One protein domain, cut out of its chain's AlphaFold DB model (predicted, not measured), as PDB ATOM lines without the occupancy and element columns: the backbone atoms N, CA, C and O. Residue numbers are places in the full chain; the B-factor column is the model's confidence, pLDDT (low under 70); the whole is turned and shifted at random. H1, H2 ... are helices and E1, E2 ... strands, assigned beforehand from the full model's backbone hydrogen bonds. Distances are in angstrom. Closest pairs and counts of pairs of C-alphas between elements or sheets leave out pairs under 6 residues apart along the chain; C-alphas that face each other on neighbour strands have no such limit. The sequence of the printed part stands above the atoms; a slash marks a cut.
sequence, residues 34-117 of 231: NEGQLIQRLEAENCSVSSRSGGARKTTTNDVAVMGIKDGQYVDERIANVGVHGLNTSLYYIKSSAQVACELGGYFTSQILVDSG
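What this domain is: This is residues 34 to 117 of the 231 residues of an uncharacterized protein of Rhodospirillaceae bacterium (UniProt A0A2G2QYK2). A strongly twisted four-stranded sheet has the long helix H1 packed over one face, two layers, and the short helix H2 only grazes the sheet. The sheet is an antiparallel meander, E1 - E2 - E3 - E4, each strand beside the one before. The 84 printed residues, class mixed, run H1 E1 E2 E3 E4 H2; they are compact, radius of gyration of the C-alphas 11.9 A, spanning 36 by 25 by 22 A.

Where its parts are: H1, residues 34 to 51, 25.3 A, begins at C-alpha 34 (120.528, 4.322, 64.630). E1 is residues 64 to 71, 20.1 A; E2 77 to 84, 21.6 A; E3 87 to 94, 23.2 A; E4 99 to 101, 7.1 A. H2, residues 111 to 115, 6.1 A, ends at C-alpha 115 (128.358, 7.730, 75.414).

How they stand to each other: H1 is on the sheet; its closest C-alphas to E1 are Gln 40 and Val 64, 5.5 A. Hairpins E1 and E2, E2 and E3, E3 and E4 have N 65 and O 83, 2.8 A, N 80 and O 91, 2.8 A, and N 92 and O 101, 2.9 A, within hydrogen-bond range. Every O i to N i+4 pair is within range in H2, 10 of 14 in H1.

The domain as a whole: The printed part has no cut. H1 to E1 is a long link. Thirty residues, among them 47 to 59, have pLDDT under 70.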
ATOM      1  N   ASN A  34     119.815   3.937  63.409       89.94
ATOM      2  CA  ASN A  34     120.528   4.322  64.630       89.94
ATOM      3  C   ASN A  34     121.991   4.662  64.333       89.94
ATOM      4  O   ASN A  34     122.548   5.602  64.896       89.94
ATOM      5  N   GLU A  35     122.619   3.907  63.428       88.12
ATOM      6  CA  GLU A  35     123.978   4.202  62.991       88.12
ATOM      7  C   GLU A  35     124.030   5.495  62.166       88.12
ATOM      8  O   GLU A  35     124.886   6.333  62.418       88.12
ATOM      9  N   GLY A  36     123.076   5.722  61.262       84.75
ATOM     10  CA  GLY A  36     122.965   6.969  60.505       84.75
ATOM     11  C   GLY A  36     122.791   8.194  61.408       84.75
ATOM     12  O   GLY A  36     123.493   9.187  61.236       84.75
ATOM     13  N   GLN A  37     121.935   8.112  62.429       89.88
ATOM     14  CA  GLN A  37     121.754   9.191  63.408       89.88
ATOM     15  C   GLN A  37     123.022   9.467  64.225       89.88
ATOM     16  O   GLN A  37     123.339  10.625  64.502       89.88
ATOM     17  N   LEU A  38     123.772   8.421  64.588       93.00
ATOM     18  CA  LEU A  38     125.079   8.565  65.230       93.00
ATOM     19  C   LEU A  38     126.046   9.351  64.332       93.00
ATOM     20  O   LEU A  38     126.690  10.283  64.807       93.00
ATOM     21  N   ILE A  39     126.114   9.019  63.039       89.56
ATOM     22  CA  ILE A  39     126.976   9.724  62.081       89.56
ATOM     23  C   ILE A  39     126.574  11.185  61.922       89.56
ATOM     24  O   ILE A  39     127.449  12.045  61.922       89.56
ATOM     25  N   GLN A  40     125.277  11.489  61.825       85.88
ATOM     26  CA  GLN A  40     124.816  12.877  61.733       85.88
ATOM     27  C   GLN A  40     125.302  13.717  62.918       85.88
ATOM     28  O   GLN A  40     125.723  14.855  62.723       85.88
ATOM     29  N   ARG A  41     125.272  13.154  64.134       88.69
ATOM     30  CA  ARG A  41     125.786  13.823  65.339       88.69
ATOM     31  C   ARG A  41     127.300  13.979  65.295       88.69
ATOM     32  O   ARG A  41     127.792  15.077  65.523       88.69
ATOM     33  N   LEU A  42     128.029  12.914  64.950       88.38
ATOM     34  CA  LEU A  42     129.490  12.966  64.840       88.38
ATOM     35  C   LEU A  42     129.947  14.014  63.824       88.38
ATOM     36  O   LEU A  42     130.835  14.806  64.121       88.38
ATOM     37  N   GLU A  43     129.322  14.067  62.652       84.50
ATOM     38  CA  GLU A  43     129.685  15.036  61.623       84.50
ATOM     39  C   GLU A  43     129.356  16.471  62.061       84.50
ATOM     40  O   GLU A  43     130.203  17.360  61.949       84.50
ATOM     41  N   ALA A  44     128.153  16.708  62.596       81.94
ATOM     42  CA  ALA A  44     127.708  18.040  63.000       81.94
ATOM     43  C   ALA A  44     128.519  18.608  64.179       81.94
ATOM     44  O   ALA A  44     128.853  19.793  64.179       81.94
ATOM     45  N   GLU A  45     128.853  17.777  65.169       78.31
ATOM     46  CA  GLU A  45     129.467  18.225  66.423       78.31
ATOM     47  C   GLU A  45     130.998  18.142  66.412       78.31
ATOM     48  O   GLU A  45     131.656  19.021  66.969       78.31
ATOM     49  N   ASN A  46     131.587  17.145  65.741       74.25
ATOM     50  CA  ASN A  46     133.035  16.924  65.791       74.25
ATOM     51  C   ASN A  46     133.765  17.432  64.536       74.25
ATOM     52  O   ASN A  46     134.902  17.902  64.632       74.25
ATOM     53  N   CYS A  47     133.132  17.342  63.363       69.75
ATOM     54  CA  CYS A  47     133.808  17.525  62.072       69.75
ATOM     55  C   CYS A  47     133.480  18.842  61.378       69.75
ATOM     56  O   CYS A  47     134.336  19.469  60.756       69.75
ATOM     57  N   SER A  48     132.252  19.315  61.545       62.62
ATOM     58  CA  SER A  48     131.798  20.554  60.920       62.62
ATOM     59  C   SER A  48     132.241  21.801  61.691       62.62
ATOM     60  O   SER A  48     132.397  22.872  61.108       62.62
ATOM     61  N   VAL A  49     132.503  21.661  62.995       51.00
ATOM     62  CA  VAL A  49     133.021  22.737  63.860       51.00
ATOM     63  C   VAL A  49     134.509  23.007  63.594       51.00
ATOM     64  O   VAL A  49     134.983  24.117  63.823       51.00
ATOM     65  N   SER A  50     135.250  22.012  63.101       44.00
ATOM     66  CA  SER A  50     136.713  22.040  63.071       44.00
ATOM     67  C   SER A  50     137.331  22.518  61.752       44.00
ATOM     68  O   SER A  50     138.469  22.983  61.790       44.00
ATOM     69  N   SER A  51     136.627  22.477  60.606       44.03
ATOM     70  CA  SER A  51     137.374  22.437  59.331       44.03
ATOM     71  C   SER A  51     136.945  23.337  58.170       44.03
ATOM     72  O   SER A  51     137.685  23.367  57.187       44.03
ATOM     73  N   ARG A  52     135.818  24.069  58.166       47.66
ATOM     74  CA  ARG A  52     135.385  24.725  56.907       47.66
ATOM     75  C   ARG A  52     134.900  26.171  57.049       47.66
ATOM     76  O   ARG A  52     133.759  26.446  57.389       47.66
ATOM     77  N   SER A  53     135.801  27.074  56.642       37.69
ATOM     78  CA  SER A  53     135.552  28.379  56.001       37.69
ATOM     79  C   SER A  53     134.766  29.445  56.779       37.69
ATOM     80  O   SER A  53     133.546  29.474  56.743       37.69
ATOM     81  N   GLY A  54     135.490  30.419  57.347       38.94
ATOM     82  CA  GLY A  54     135.260  31.863  57.130       38.94
ATOM     83  C   GLY A  54     133.932  32.520  57.537       38.94
ATOM     84  O   GLY A  54     133.789  33.724  57.357       38.94
ATOM     85  N   GLY A  55     132.976  31.790  58.096       41.38
ATOM     86  CA  GLY A  55     131.701  32.320  58.562       41.38
ATOM     87  C   GLY A  55     130.970  31.236  59.336       41.38
ATOM     88  O   GLY A  55     130.630  30.199  58.778       41.38
ATOM     89  N   ALA A  56     130.774  31.458  60.633       43.69
ATOM     90  CA  ALA A  56     130.277  30.477  61.592       43.69
ATOM     91  C   ALA A  56     128.801  30.099  61.362       43.69
ATOM     92  O   ALA A  56     127.926  30.450  62.154       43.69
ATOM     93  N   ARG A  57     128.493  29.359  60.293       53.72
ATOM     94  CA  ARG A  57     127.223  28.640  60.220       53.72
ATOM     95  C   ARG A  57     127.399  27.328  60.972       53.72
ATOM     96  O   ARG A  57     128.026  26.401  60.479       53.72
ATOM     97  N   LYS A  58     126.878  27.287  62.199       63.59
ATOM     98  CA  LYS A  58     126.850  26.080  63.027       63.59
ATOM     99  C   LYS A  58     126.093  24.983  62.272       63.59
ATOM    100  O   LYS A  58     124.895  25.129  62.042       63.59
ATOM    101  N   THR A  59     126.789  23.923  61.882       67.44
ATOM    102  CA  THR A  59     126.174  22.752  61.251       67.44
ATOM    103  C   THR A  59     125.361  21.985  62.286       67.44
ATOM    104  O   THR A  59     125.806  21.767  63.413       67.44
ATOM    105  N   THR A  60     124.144  21.604  61.915       77.06
ATOM    106  CA  THR A  60     123.254  20.773  62.729       77.06
ATOM    107  C   THR A  60     123.109  19.390  62.104       77.06
ATOM    108  O   THR A  60     123.428  19.189  60.935       77.06
ATOM    109  N   THR A  61     122.571  18.421  62.842       76.75
ATOM    110  CA  THR A  61     122.298  17.073  62.307       76.75
ATOM    111  C   THR A  61     121.389  17.096  61.074       76.75
ATOM    112  O   THR A  61     121.517  16.243  60.202       76.75
ATOM    113  N   ASN A  62     120.505  18.095  60.971       73.88
ATOM    114  CA  ASN A  62     119.600  18.283  59.833       73.88
ATOM    115  C   ASN A  62     120.316  18.799  58.579       73.88
ATOM    116  O   ASN A  62     119.747  18.762  57.495       73.88
ATOM    117  N   ASP A  63     121.550  19.281  58.709       65.50
ATOM    118  CA  ASP A  63     122.377  19.697  57.578       65.50
ATOM    119  C   ASP A  63     123.205  18.533  57.011       65.50
ATOM    120  O   ASP A  63     123.776  18.659  55.926       65.50
ATOM    121  N   VAL A  64     123.248  17.399  57.725       71.38
ATOM    122  CA  VAL A  64     124.057  16.223  57.392       71.38
ATOM    123  C   VAL A  64     123.185  15.136  56.770       71.38
ATOM    124  O   VAL A  64     122.254  14.621  57.390       71.38
ATOM    125  N   ALA A  65     123.516  14.742  55.547       71.88
ATOM    126  CA  ALA A  65     122.948  13.576  54.890       71.88
ATOM    127  C   ALA A  65     123.915  12.390  54.977       71.88
ATOM    128  O   ALA A  65     125.087  12.527  54.636       71.88
ATOM    129  N   VAL A  66     123.438  11.215  55.385       70.50
ATOM    130  CA  VAL A  66     124.245   9.987  55.442       70.50
ATOM    131  C   VAL A  66     123.916   9.128  54.233       70.50
ATOM    132  O   VAL A  66     122.840   8.539  54.142       70.50
ATOM    133  N   MET A  67     124.851   9.056  53.290       70.06
ATOM    134  CA  MET A  67     124.643   8.372  52.012       70.06
ATOM    135  C   MET A  67     124.981   6.883  52.080       70.06
ATOM    136  O   MET A  67     124.415   6.088  51.335       70.06
ATOM    137  N   GLY A  68     125.904   6.494  52.958       70.94
ATOM    138  CA  GLY A  68     126.318   5.104  53.096       70.94
ATOM    139  C   GLY A  68     127.316   4.911  54.222       70.94
ATOM    140  O   GLY A  68     128.072   5.823  54.556       70.94
ATOM    141  N   ILE A  69     127.327   3.707  54.786       77.81
ATOM    142  CA  ILE A  69     128.286   3.281  55.802       77.81
ATOM    143  C   ILE A  69     128.826   1.920  55.380       77.81
ATOM    144  O   ILE A  69     128.059   1.034  55.013       77.81
ATOM    145  N   LYS A  70     130.144   1.761  55.417       78.06
ATOM    146  CA  LYS A  70     130.825   0.509  55.076       78.06
ATOM    147  C   LYS A  70     131.927   0.202  56.077       78.06
ATOM    148  O   LYS A  70     132.365   1.089  56.809       78.06
ATOM    149  N   ASP A  71     132.390  -1.040  56.071       75.50
ATOM    150  CA  ASP A  71     133.569  -1.424  56.838       75.50
ATOM    151  C   ASP A  71     134.824  -0.731  56.298       75.50
ATOM    152  O   ASP A  71     134.980  -0.498  55.091       75.50
ATOM    153  N   GLY A  72     135.684  -0.344  57.233       67.31
ATOM    154  CA  GLY A  72     136.988   0.238  56.984       67.31
ATOM    155  C   GLY A  72     138.068  -0.812  56.754       67.31
ATOM    156  O   GLY A  72     137.800  -1.999  56.571       67.31
ATOM    157  N   GLN A  73     139.315  -0.355  56.725       63.00
ATOM    158  CA  GLN A  73     140.478  -1.228  56.570       63.00
ATOM    159  C   GLN A  73     140.969  -1.777  57.912       63.00
ATOM    160  O   GLN A  73     141.603  -2.833  57.935       63.00
ATOM    161  N   TYR A  74     140.696  -1.080  59.017       66.44
ATOM    162  CA  TYR A  74     141.074  -1.540  60.353       66.44
ATOM    163  C   TYR A  74     139.949  -2.313  61.041       66.44
ATOM    164  O   TYR A  74     138.769  -2.176  60.724       66.44
ATOM    165  N   VAL A  75     140.336  -3.130  62.024       69.19
ATOM    166  CA  VAL A  75     139.395  -3.880  62.862       69.19
ATOM    167  C   VAL A  75     138.428  -2.905  63.533       69.19
ATOM    168  O   VAL A  75     138.860  -1.946  64.171       69.19
ATOM    169  N   ASP A  76     137.134  -3.174  63.382       76.25
ATOM    170  CA  ASP A  76     136.020  -2.361  63.884       76.25
ATOM    171  C   ASP A  76     135.936  -0.927  63.311       76.25
ATOM    172  O   ASP A  76     135.114  -0.133  63.782       76.25
ATOM    173  N   GLU A  77     136.760  -0.569  62.318       81.19
ATOM    174  CA  GLU A  77     136.663   0.717  61.626       81.19
ATOM    175  C   GLU A  77     135.469   0.717  60.683       81.19
ATOM    176  O   GLU A  77     135.185  -0.244  59.970       81.19
ATOM    177  N   ARG A  78     134.776   1.845  60.666       83.69
ATOM    178  CA  ARG A  78     133.643   2.113  59.801       83.69
ATOM    179  C   ARG A  78     133.885   3.435  59.089       83.69
ATOM    180  O   ARG A  78     134.404   4.388  59.671       83.69
ATOM    181  N   ILE A  79     133.507   3.481  57.819       81.06
ATOM    182  CA  ILE A  79     133.635   4.656  56.959       81.06
ATOM    183  C   ILE A  79     132.231   5.092  56.568       81.06
ATOM    184  O   ILE A  79     131.512   4.345  55.898       81.06
ATOM    185  N   ALA A  80     131.855   6.305  56.959       79.62
ATOM    186  CA  ALA A  80     130.598   6.925  56.584       79.62
ATOM    187  C   ALA A  80     130.823   7.968  55.486       79.62
ATOM    188  O   ALA A  80     131.656   8.860  55.626       79.62
ATOM    189  N   ASN A  81     130.066   7.862  54.395       75.06
ATOM    190  CA  ASN A  81     130.015   8.882  53.354       75.06
ATOM    191  C   ASN A  81     128.865   9.841  53.669       75.06
ATOM    192  O   ASN A  81     127.703   9.421  53.724       75.06
ATOM    193  N   VAL A  82     129.198  11.110  53.884       70.94
ATOM    194  CA  VAL A  82     128.259  12.128  54.355       70.94
ATOM    195  C   VAL A  82     128.256  13.342  53.443       70.94
ATOM    196  O   VAL A  82     129.274  13.705  52.857       70.94
ATOM    197  N   GLY A  83     127.086  13.951  53.297       63.06
ATOM    198  CA  GLY A  83     126.868  15.175  52.544       63.06
ATOM    199  C   GLY A  83     126.504  16.304  53.497       63.06
ATOM    200  O   GLY A  83     125.565  16.153  54.272       63.06
ATOM    201  N   VAL A  84     127.207  17.430  53.439       65.56
ATOM    202  CA  VAL A  84     126.966  18.609  54.281       65.56
ATOM    203  C   VAL A  84     126.983  19.850  53.401       65.56
ATOM    204  O   VAL A  84     127.960  20.103  52.701       65.56
ATOM    205  N   HIS A  85     125.890  20.618  53.397       61.56
ATOM    206  CA  HIS A  85     125.749  21.832  52.573       61.56
ATOM    207  C   HIS A  85     126.109  21.634  51.081       61.56
ATOM    208  O   HIS A  85     126.661  22.525  50.440       61.56
ATOM    209  N   GLY A  86     125.808  20.457  50.521       49.41
ATOM    210  CA  GLY A  86     126.118  20.115  49.127       49.41
ATOM    211  C   GLY A  86     127.556  19.643  48.872       49.41
ATOM    212  O   GLY A  86     127.892  19.343  47.729       49.41
ATOM    213  N   LEU A  87     128.395  19.540  49.907       56.53
ATOM    214  CA  LEU A  87     129.730  18.943  49.841       56.53
ATOM    215  C   LEU A  87     129.697  17.510  50.364       56.53
ATOM    216  O   LEU A  87     129.114  17.255  51.411       56.53
ATOM    217  N   ASN A  88     130.387  16.594  49.688       62.12
ATOM    218  CA  ASN A  88     130.531  15.212  50.144       62.12
ATOM    219  C   ASN A  88     131.882  15.015  50.841       62.12
ATOM    220  O   ASN A  88     132.911  15.483  50.352       62.12
ATOM    221  N   THR A  89     131.890  14.314  51.969       66.94
ATOM    222  CA  THR A  89     133.097  13.977  52.729       66.94
ATOM    223  C   THR A  89     132.986  12.583  53.344       66.94
ATOM    224  O   THR A  89     131.942  11.935  53.284       66.94
ATOM    225  N   SER A  90     134.099  12.083  53.877       74.69
ATOM    226  CA  SER A  90     134.160  10.796  54.569       74.69
ATOM    227  C   SER A  90     134.530  11.002  56.028       74.69
ATOM    228  O   SER A  90     135.537  11.641  56.319       74.69
ATOM    229  N   LEU A  91     133.735  10.413  56.915       81.12
ATOM    230  CA  LEU A  91     134.002  10.327  58.342       81.12
ATOM    231  C   LEU A  91     134.426   8.896  58.668       81.12
ATOM    232  O   LEU A  91     133.766   7.933  58.270       81.12
ATOM    233  N   TYR A  92     135.526   8.755  59.394       86.19
ATOM    234  CA  TYR A  92     136.053   7.466  59.828       86.19
ATOM    235  C   TYR A  92     135.831   7.327  61.322       86.19
ATOM    236  O   TYR A  92     136.060   8.277  62.067       86.19
ATOM    237  N   TYR A  93     135.380   6.171  61.789       89.06
ATOM    238  CA  TYR A  93     135.139   5.980  63.212       89.06
ATOM    239  C   TYR A  93     135.305   4.527  63.636       89.06
ATOM    240  O   TYR A  93     135.049   3.598  62.876       89.06
ATOM    241  N   ILE A  94     135.704   4.343  64.890       88.19
ATOM    242  CA  ILE A  94     135.801   3.050  65.556       88.19
ATOM    243  C   ILE A  94     134.986   3.160  66.840       88.19
ATOM    244  O   ILE A  94     135.411   3.797  67.809       88.19
ATOM    245  N   LYS A  95     133.799   2.538  66.861       88.06
ATOM    246  CA  LYS A  95     132.902   2.613  68.029       88.06
ATOM    247  C   LYS A  95     133.581   2.069  69.284       88.06
ATOM    248  O   LYS A  95     133.516   2.691  70.336       88.06
ATOM    249  N   SER A  96     134.281   0.939  69.163       86.06
ATOM    250  CA  SER A  96     134.821   0.216  70.317       86.06
ATOM    251  C   SER A  96     135.936   0.972  71.062       86.06
ATOM    252  O   SER A  96     136.053   0.811  72.276       86.06
ATOM    253  N   SER A  97     136.709   1.825  70.378       87.38
ATOM    254  CA  SER A  97     137.740   2.694  70.977       87.38
ATOM    255  C   SER A  97     137.310   4.152  71.158       87.38
ATOM    256  O   SER A  97     138.111   4.984  71.575       87.38
ATOM    257  N   ALA A  98     136.057   4.476  70.838       87.88
ATOM    258  CA  ALA A  98     135.535   5.838  70.833       87.88
ATOM    259  C   ALA A  98     136.345   6.839  69.984       87.88
ATOM    260  O   ALA A  98     136.461   8.014  70.334       87.88
ATOM    261  N   GLN A  99     136.908   6.384  68.862       86.12
ATOM    262  CA  GLN A  99     137.751   7.204  67.987       86.12
ATOM    263  C   GLN A  99     136.998   7.635  66.728       86.12
ATOM    264  O   GLN A  99     136.296   6.829  66.120       86.12
ATOM    265  N   VAL A 100     137.182   8.887  66.313       84.19
ATOM    266  CA  VAL A 100     136.650   9.446  65.063       84.19
ATOM    267  C   VAL A 100     137.722  10.265  64.347       84.19
ATOM    268  O   VAL A 100     138.569  10.871  65.000       84.19
ATOM    269  N   ALA A 101     137.685  10.295  63.021       79.81
ATOM    270  CA  ALA A 101     138.470  11.185  62.182       79.81
ATOM    271  C   ALA A 101     137.556  11.828  61.131       79.81
ATOM    272  O   ALA A 101     136.819  11.146  60.417       79.81
ATOM    273  N   CYS A 102     137.612  13.154  61.057       68.62
ATOM    274  CA  CYS A 102     136.788  13.982  60.168       68.62
ATOM    275  C   CYS A 102     137.368  14.118  58.758       68.62
ATOM    276  O   CYS A 102     136.683  14.505  57.816       68.62
ATOM    277  N   GLU A 103     138.650  13.795  58.638       60.25
ATOM    278  CA  GLU A 103     139.408  13.673  57.407       60.25
ATOM    279  C   GLU A 103     140.404  12.523  57.601       60.25
ATOM    280  O   GLU A 103     140.608  12.028  58.713       60.25
ATOM    281  N   LEU A 104     141.028  12.072  56.518       52.97
ATOM    282  CA  LEU A 104     141.943  10.938  56.552       52.97
ATOM    283  C   LEU A 104     143.113  11.184  57.533       52.97
ATOM    284  O   LEU A 104     143.937  12.070  57.324       52.97
ATOM    285  N   GLY A 105     143.212  10.355  58.576       56.50
ATOM    286  CA  GLY A 105     144.401  10.205  59.426       56.50
ATOM    287  C   GLY A 105     144.291  10.740  60.859       56.50
ATOM    288  O   GLY A 105     144.742  10.065  61.782       56.50
ATOM    289  N   GLY A 106     143.700  11.917  61.080       65.81
ATOM    290  CA  GLY A 106     143.673  12.569  62.398       65.81
ATOM    291  C   GLY A 106     142.589  12.027  63.332       65.81
ATOM    292  O   GLY A 106     141.566  12.682  63.511       65.81
ATOM    293  N   TYR A 107     142.800  10.851  63.927       74.94
ATOM    294  CA  TYR A 107     141.868  10.290  64.907       74.94
ATOM    295  C   TYR A 107     141.922  11.022  66.249       74.94
ATOM    296  O   TYR A 107     142.989  11.181  66.844       74.94
ATOM    297  N   PHE A 108     140.755  11.378  66.773       77.94
ATOM    298  CA  PHE A 108     140.576  11.910  68.119       77.94
ATOM    299  C   PHE A 108     139.424  11.206  68.836       77.94
ATOM    300  O   PHE A 108     138.586  10.538  68.226       77.94
ATOM    301  N   THR A 109     139.403  11.318  70.161       82.81
ATOM    302  CA  THR A 109     138.336  10.744  70.981       82.81
ATOM    303  C   THR A 109     137.050  11.546  70.814       82.81
ATOM    304  O   THR A 109     137.057  12.770  70.930       82.81
ATOM    305  N   SER A 110     135.936  10.854  70.579       86.38
ATOM    306  CA  SER A 110     134.605  11.454  70.498       86.38
ATOM    307  C   SER A 110     133.785  11.124  71.737       86.38
ATOM    308  O   SER A 110     133.535   9.948  71.998       86.38
ATOM    309  N   GLN A 111     133.295  12.145  72.446       84.75
ATOM    310  CA  GLN A 111     132.393  11.939  73.583       84.75
ATOM    311  C   GLN A 111     131.106  11.214  73.161       84.75
ATOM    312  O   GLN A 111     130.669  10.306  73.852       84.75
ATOM    313  N   ILE A 112     130.581  11.508  71.967       88.69
ATOM    314  CA  ILE A 112     129.412  10.818  71.401       88.69
ATOM    315  C   ILE A 112     129.658   9.303  71.301       88.69
ATOM    316  O   ILE A 112     128.768   8.500  71.575       88.69
ATOM    317  N   LEU A 113     130.872   8.893  70.913       90.00
ATOM    318  CA  LEU A 113     131.207   7.471  70.842       90.00
ATOM    319  C   LEU A 113     131.433   6.858  72.229       90.00
ATOM    320  O   LEU A 113     131.068   5.698  72.428       90.00
ATOM    321  N   VAL A 114     131.980   7.617  73.185       87.44
ATOM    322  CA  VAL A 114     132.080   7.193  74.594       87.44
ATOM    323  C   VAL A 114     130.685   6.926  75.160       87.44
ATOM    324  O   VAL A 114     130.438   5.845  75.691       87.44
ATOM    325  N   ASP A 115     129.745   7.846  74.948       88.81
ATOM    326  CA  ASP A 115     128.358   7.730  75.414       88.81
ATOM    327  C   ASP A 115     127.617   6.556  74.748       88.81
ATOM    328  O   ASP A 115     126.686   5.992  75.317       88.81
ATOM    329  N   SER A 116     128.064   6.136  73.558       86.75
ATOM    330  CA  SER A 116     127.562   4.941  72.863       86.75
ATOM    331  C   SER A 116     128.169   3.613  73.354       86.75
ATOM    332  O   SER A 116     127.897   2.563  72.772       86.75
ATOM    333  N   GLY A 117     128.988   3.643  74.413       89.06
ATOM    334  CA  GLY A 117     129.635   2.469  75.011       89.06
ATOM    335  C   GLY A 117     131.064   2.205  74.525       89.06
ATOM    336  O   GLY A 117     131.618   1.138  74.794       89.06
TER     337      GLY A 117